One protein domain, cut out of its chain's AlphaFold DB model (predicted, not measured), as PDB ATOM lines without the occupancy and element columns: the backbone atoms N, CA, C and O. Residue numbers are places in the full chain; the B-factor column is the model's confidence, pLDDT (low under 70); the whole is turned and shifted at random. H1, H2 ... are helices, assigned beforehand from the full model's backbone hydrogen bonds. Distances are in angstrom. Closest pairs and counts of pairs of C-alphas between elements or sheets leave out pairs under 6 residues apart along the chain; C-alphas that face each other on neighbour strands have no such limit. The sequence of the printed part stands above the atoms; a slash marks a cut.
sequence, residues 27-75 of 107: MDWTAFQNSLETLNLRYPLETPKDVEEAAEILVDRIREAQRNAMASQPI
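What this domain is: This is residues 27 to 75 of the 107 residues of an uncharacterized protein of Eumeta variegata (UniProt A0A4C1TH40). Look for a lopsided helical hairpin: one long helix, H2, makes the long axis, and a short helix, H1, packs side by side with its later part, residues 61 to 69. The extended link, residues 38 to 47, runs from H1 to the beginning of H2. The printed part has 49 residues with two named helices, H1 then H2, and no named strand; the class is all helix. It is loose, with a radius of gyration of the C-alphas of 13.1 A, and a rod spanning 44 by 15 by 9 A.

How they stand to each other: Start from H2, residues 48 to 71; H1, residues 29 to 37, touches it at residues 61 to 69 alone. Their closest C-alphas, of Phe 32 and Ala 65, are 5.3 A apart. This hairpin has a shallow tilt of 28 degrees, opposite ways. In both helices every O i to N i+4 pair is within hydrogen-bond range.

Where its parts are: Find C-alpha 48 at (24.562, -9.395, 43.530); from there H2 runs 34.9 A to C-alpha 71 at (53.313, -8.112, 23.821). H1 begins at C-alpha 29, (53.629, -16.434, 32.561), and measures 12.2 A.

The domain as a whole: The C-alphas farthest apart, of Glu 46 and Ile 75, are 44.3 A apart. The printed part has no cut, and the link is short. Residues 72 to 75 have pLDDT under 70.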
ATOM      1  N   MET A  27      53.566 -16.701  25.793       80.69
ATOM      2  CA  MET A  27      53.105 -15.889  26.910       80.69
ATOM      3  C   MET A  27      54.193 -15.839  27.980       80.69
ATOM      4  O   MET A  27      54.767 -16.874  28.338       80.69
ATOM      5  N   ASP A  28      54.494 -14.645  28.481       86.75
ATOM      6  CA  ASP A  28      55.277 -14.492  29.702       86.75
ATOM      7  C   ASP A  28      54.391 -14.761  30.926       86.75
ATOM      8  O   ASP A  28      53.692 -13.878  31.422       86.75
ATOM      9  N   TRP A  29      54.411 -16.008  31.400       86.62
ATOM     10  CA  TRP A  29      53.629 -16.434  32.561       86.62
ATOM     11  C   TRP A  29      53.995 -15.686  33.845       86.62
ATOM     12  O   TRP A  29      53.116 -15.464  34.671       86.62
ATOM     13  N   THR A  30      55.250 -15.251  33.997       88.62
ATOM     14  CA  THR A  30      55.675 -14.496  35.185       88.62
ATOM     15  C   THR A  30      55.119 -13.077  35.171       88.62
ATOM     16  O   THR A  30      54.566 -12.623  36.169       88.62
ATOM     17  N   ALA A  31      55.160 -12.401  34.018       87.06
ATOM     18  CA  ALA A  31      54.536 -11.088  33.861       87.06
ATOM     19  C   ALA A  31      53.006 -11.156  34.012       87.06
ATOM     20  O   ALA A  31      52.407 -10.278  34.632       87.06
ATOM     21  N   PHE A  32      52.379 -12.211  33.480       89.69
ATOM     22  CA  PHE A  32      50.945 -12.452  33.639       89.69
ATOM     23  C   PHE A  32      50.555 -12.627  35.113       89.69
ATOM     24  O   PHE A  32      49.623 -11.975  35.578       89.69
ATOM     25  N   GLN A  33      51.292 -13.462  35.851       91.06
ATOM     26  CA  GLN A  33      51.043 -13.709  37.270       91.06
ATOM     27  C   GLN A  33      51.201 -12.432  38.101       91.06
ATOM     28  O   GLN A  33      50.274 -12.066  38.817       91.06
ATOM     29  N   ASN A  34      52.303 -11.696  37.926       89.56
ATOM     30  CA  ASN A  34      52.529 -10.429  38.632       89.56
ATOM     31  C   ASN A  34      51.403  -9.417  38.363       89.56
ATOM     32  O   ASN A  34      50.966  -8.701  39.263       89.56
ATOM     33  N   SER A  35      50.902  -9.367  37.124       87.88
ATOM     34  CA  SER A  35      49.795  -8.477  36.766       87.88
ATOM     35  C   SER A  35      48.497  -8.827  37.498       87.88
ATOM     36  O   SER A  35      47.722  -7.920  37.786       87.88
ATOM     37  N   LEU A  36      48.247 -10.106  37.790       89.88
ATOM     38  CA  LEU A  36      47.058 -10.537  38.525       89.88
ATOM     39  C   LEU A  36      47.235 -10.456  40.042       89.88
ATOM     40  O   LEU A  36      46.267 -10.181  40.736       89.88
ATOM     41  N   GLU A  37      48.444 -10.635  40.570       87.38
ATOM     42  CA  GLU A  37      48.708 -10.506  42.012       87.38
ATOM     43  C   GLU A  37      48.497  -9.073  42.523       87.38
ATOM     44  O   GLU A  37      48.114  -8.868  43.671       87.38
ATOM     45  N   THR A  38      48.682  -8.071  41.660       81.94
ATOM     46  CA  THR A  38      48.372  -6.662  41.977       81.94
ATOM     47  C   THR A  38      46.885  -6.307  41.864       81.94
ATOM     48  O   THR A  38      46.500  -5.164  42.130       81.94
ATOM     49  N   LEU A  39      46.035  -7.258  41.459       83.69
ATOM     50  CA  LEU A  39      44.610  -7.019  41.280       83.69
ATOM     51  C   LEU A  39      43.919  -6.851  42.634       83.69
ATOM     52  O   LEU A  39      43.732  -7.806  43.383       83.69
ATOM     53  N   ASN A  40      43.451  -5.636  42.897       79.50
ATOM     54  CA  ASN A  40      42.575  -5.351  44.023       79.50
ATOM     55  C   ASN A  40      41.131  -5.322  43.527       79.50
ATOM     56  O   ASN A  40      40.687  -4.333  42.942       79.50
ATOM     57  N   LEU A  41      40.406  -6.418  43.744       79.44
ATOM     58  CA  LEU A  41      38.954  -6.406  43.600       79.44
ATOM     59  C   LEU A  41      38.363  -5.573  44.741       79.44
ATOM     60  O   LEU A  41      38.853  -5.593  45.870       79.44
ATOM     61  N   ARG A  42      37.330  -4.790  44.432       74.00
ATOM     62  CA  ARG A  42      36.641  -3.962  45.419       74.00
ATOM     63  C   ARG A  42      35.934  -4.886  46.417       74.00
ATOM     64  O   ARG A  42      35.094  -5.680  46.016       74.00
ATOM     65  N   TYR A  43      36.283  -4.784  47.695       75.25
ATOM     66  CA  TYR A  43      35.625  -5.500  48.792       75.25
ATOM     67  C   TYR A  43      34.945  -4.498  49.736       75.25
ATOM     68  O   TYR A  43      35.466  -3.388  49.891       75.25
ATOM     69  N   PRO A  44      33.837  -4.868  50.405       78.31
ATOM     70  CA  PRO A  44      33.136  -6.160  50.365       78.31
ATOM     71  C   PRO A  44      32.154  -6.296  49.182       78.31
ATOM     72  O   PRO A  44      31.676  -5.305  48.644       78.31
ATOM     73  N   LEU A  45      31.862  -7.541  48.783       82.31
ATOM     74  CA  LEU A  45      30.892  -7.884  47.731       82.31
ATOM     75  C   LEU A  45      29.573  -8.316  48.383       82.31
ATOM     76  O   LEU A  45      29.334  -9.507  48.577       82.31
ATOM     77  N   GLU A  46      28.757  -7.353  48.804       86.94
ATOM     78  CA  GLU A  46      27.550  -7.632  49.597       86.94
ATOM     79  C   GLU A  46      26.300  -7.800  48.734       86.94
ATOM     80  O   GLU A  46      25.386  -8.539  49.105       86.94
ATOM     81  N   THR A  47      26.252  -7.145  47.570       88.00
ATOM     82  CA  THR A  47      25.101  -7.224  46.669       88.00
ATOM     83  C   THR A  47      25.404  -8.062  45.424       88.00
ATOM     84  O   THR A  47      26.548  -8.113  44.963       88.00
ATOM     85  N   PRO A  48      24.385  -8.684  44.799       88.50
ATOM     86  CA  PRO A  48      24.562  -9.395  43.530       88.50
ATOM     87  C   PRO A  48      25.149  -8.510  42.422       88.50
ATOM     88  O   PRO A  48      25.852  -8.995  41.543       88.50
ATOM     89  N   LYS A  49      24.871  -7.203  42.478       88.19
ATOM     90  CA  LYS A  49      25.388  -6.227  41.521       88.19
ATOM     91  C   LYS A  49      26.889  -6.001  41.698       88.19
ATOM     92  O   LYS A  49      27.599  -5.933  40.702       88.19
ATOM     93  N   ASP A  50      27.362  -5.953  42.941       87.19
ATOM     94  CA  ASP A  50      28.793  -5.822  43.235       87.19
ATOM     95  C   ASP A  50      29.567  -7.053  42.749       87.19
ATOM     96  O   ASP A  50      30.682  -6.930  42.250       87.19
ATOM     97  N   VAL A  51      28.965  -8.245  42.858       88.50
ATOM     98  CA  VAL A  51      29.551  -9.498  42.354       88.50
ATOM     99  C   VAL A  51      29.701  -9.468  40.833       88.50
ATOM    100  O   VAL A  51      30.762  -9.828  40.328       88.50
ATOM    101  N   GLU A  52      28.671  -9.022  40.110       91.31
ATOM    102  CA  GLU A  52      28.728  -8.905  38.647       91.31
ATOM    103  C   GLU A  52      29.782  -7.874  38.216       91.31
ATOM    104  O   GLU A  52      30.624  -8.160  37.368       91.31
ATOM    105  N   GLU A  53      29.819  -6.709  38.869       89.69
ATOM    106  CA  GLU A  53      30.814  -5.664  38.594       89.69
ATOM    107  C   GLU A  53      32.244  -6.164  38.868       89.69
ATOM    108  O   GLU A  53      33.162  -5.939  38.077       89.69
ATOM    109  N   ALA A  54      32.450  -6.919  39.951       89.12
ATOM    110  CA  ALA A  54      33.738  -7.535  40.248       89.12
ATOM    111  C   ALA A  54      34.139  -8.599  39.214       89.12
ATOM    112  O   ALA A  54      35.323  -8.714  38.885       89.12
ATOM    113  N   ALA A  55      33.177  -9.356  38.682       90.44
ATOM    114  CA  ALA A  55      33.421 -10.328  37.622       90.44
ATOM    115  C   ALA A  55      33.826  -9.641  36.308       90.44
ATOM    116  O   ALA A  55      34.799 -10.065  35.680       90.44
ATOM    117  N   GLU A  56      33.153  -8.553  35.925       91.81
ATOM    118  CA  GLU A  56      33.525  -7.748  34.756       91.81
ATOM    119  C   GLU A  56      34.944  -7.179  34.900       91.81
ATOM    120  O   GLU A  56      35.787  -7.367  34.015       91.81
ATOM    121  N   ILE A  57      35.256  -6.585  36.060       90.19
ATOM    122  CA  ILE A  57      36.594  -6.060  36.371       90.19
ATOM    123  C   ILE A  57      37.649  -7.170  36.278       90.19
ATOM    124  O   ILE A  57      38.720  -6.962  35.702       90.19
ATOM    125  N   LEU A  58      37.368  -8.357  36.818       91.12
ATOM    126  CA  LEU A  58      38.279  -9.498  36.751       91.12
ATOM    127  C   LEU A  58      38.546  -9.921  35.301       91.12
ATOM    128  O   LEU A  58      39.702 -10.123  34.918       91.12
ATOM    129  N   VAL A  59      37.500 -10.034  34.481       93.00
ATOM    130  CA  VAL A  59      37.618 -10.421  33.068       93.00
ATOM    131  C   VAL A  59      38.459  -9.413  32.292       93.00
ATOM    132  O   VAL A  59      39.356  -9.807  31.537       93.00
ATOM    133  N   ASP A  60      38.223  -8.120  32.491       92.31
ATOM    134  CA  ASP A  60      38.971  -7.076  31.798       92.31
ATOM    135  C   ASP A  60      40.442  -7.049  32.207       92.31
ATOM    136  O   ASP A  60      41.326  -6.905  31.355       92.31
ATOM    137  N   ARG A  61      40.730  -7.305  33.484       91.31
ATOM    138  CA  ARG A  61      42.102  -7.390  33.999       91.31
ATOM    139  C   ARG A  61      42.834  -8.625  33.502       91.31
ATOM    140  O   ARG A  61      43.997  -8.516  33.122       91.31
ATOM    141  N   ILE A  62      42.159  -9.769  33.392       92.56
ATOM    142  CA  ILE A  62      42.725 -10.965  32.750       92.56
ATOM    143  C   ILE A  62      43.070 -10.667  31.287       92.56
ATOM    144  O   ILE A  62      44.172 -10.983  30.839       92.56
ATOM    145  N   ARG A  63      42.164 -10.023  30.540       91.69
ATOM    146  CA  ARG A  63      42.406  -9.649  29.135       91.69
ATOM    147  C   ARG A  63      43.566  -8.666  28.990       91.69
ATOM    148  O   ARG A  63      44.335  -8.751  28.034       91.69
ATOM    149  N   GLU A  64      43.688  -7.707  29.899       90.00
ATOM    150  CA  GLU A  64      44.796  -6.751  29.935       90.00
ATOM    151  C   GLU A  64      46.132  -7.433  30.258       90.00
ATOM    152  O   GLU A  64      47.088  -7.294  29.493       90.00
ATOM    153  N   ALA A  65      46.174  -8.250  31.313       90.62
ATOM    154  CA  ALA A  65      47.347  -9.030  31.696       90.62
ATOM    155  C   ALA A  65      47.807  -9.947  30.555       90.62
ATOM    156  O   ALA A  65      48.998 -10.010  30.245       90.62
ATOM    157  N   GLN A  66      46.868 -10.610  29.870       89.25
ATOM    158  CA  GLN A  66      47.160 -11.417  28.686       89.25
ATOM    159  C   GLN A  66      47.790 -10.577  27.574       89.25
ATOM    160  O   GLN A  66      48.825 -10.967  27.034       89.25
ATOM    161  N   ARG A  67      47.207  -9.422  27.222       86.38
ATOM    162  CA  ARG A  67      47.755  -8.539  26.176       86.38
ATOM    163  C   ARG A  67      49.182  -8.103  26.500       86.38
ATOM    164  O   ARG A  67      50.049  -8.205  25.634       86.38
ATOM    165  N   ASN A  68      49.436  -7.703  27.741       85.94
ATOM    166  CA  ASN A  68      50.753  -7.254  28.189       85.94
ATOM    167  C   ASN A  68      51.782  -8.399  28.180       85.94
ATOM    168  O   ASN A  68      52.880  -8.244  27.643       85.94
ATOM    169  N   ALA A  69      51.406  -9.577  28.684       85.44
ATOM    170  CA  ALA A  69      52.259 -10.767  28.703       85.44
ATOM    171  C   ALA A  69      52.525 -11.358  27.307       85.44
ATOM    172  O   ALA A  69      53.519 -12.057  27.107       85.44
ATOM    173  N   MET A  70      51.638 -11.107  26.341       80.75
ATOM    174  CA  MET A  70      51.827 -11.494  24.941       80.75
ATOM    175  C   MET A  70      52.646 -10.467  24.150       80.75
ATOM    176  O   MET A  70      53.362 -10.854  23.228       80.75
ATOM    177  N   ALA A  71      52.558  -9.175  24.486       70.94
ATOM    178  CA  ALA A  71      53.313  -8.112  23.821       70.94
ATOM    179  C   ALA A  71      54.819  -8.160  24.137       70.94
ATOM    180  O   ALA A  71      55.633  -7.722  23.325       70.94
ATOM    181  N   SER A  72      55.205  -8.719  25.289       61.72
ATOM    182  CA  SER A  72      56.600  -8.766  25.748       61.72
ATOM    183  C   SER A  72      57.484  -9.761  24.992       61.72
ATOM    184  O   SER A  72      58.711  -9.711  25.113       61.72
ATOM    185  N   GLN A  73      56.905 -10.667  24.198       59.19
ATOM    186  CA  GLN A  73      57.677 -11.700  23.522       59.19
ATOM    187  C   GLN A  73      57.724 -11.453  22.018       59.19
ATOM    188  O   GLN A  73      56.766 -11.781  21.310       59.19
ATOM    189  N   PRO A  74      58.855 -10.951  21.472       57.50
ATOM    190  CA  PRO A  74      59.067 -11.056  20.045       57.50
ATOM    191  C   PRO A  74      58.950 -12.534  19.702       57.50
ATOM    192  O   PRO A  74      59.610 -13.382  20.315       57.50
ATOM    193  N   ILE A  75      58.090 -12.841  18.731       57.16
ATOM    194  CA  ILE A  75      58.004 -14.170  18.149       57.16
ATOM    195  C   ILE A  75      59.413 -14.467  17.662       57.16
ATOM    196  O   ILE A  75      59.840 -13.991  16.607       57.16
TER     197      ILE A  75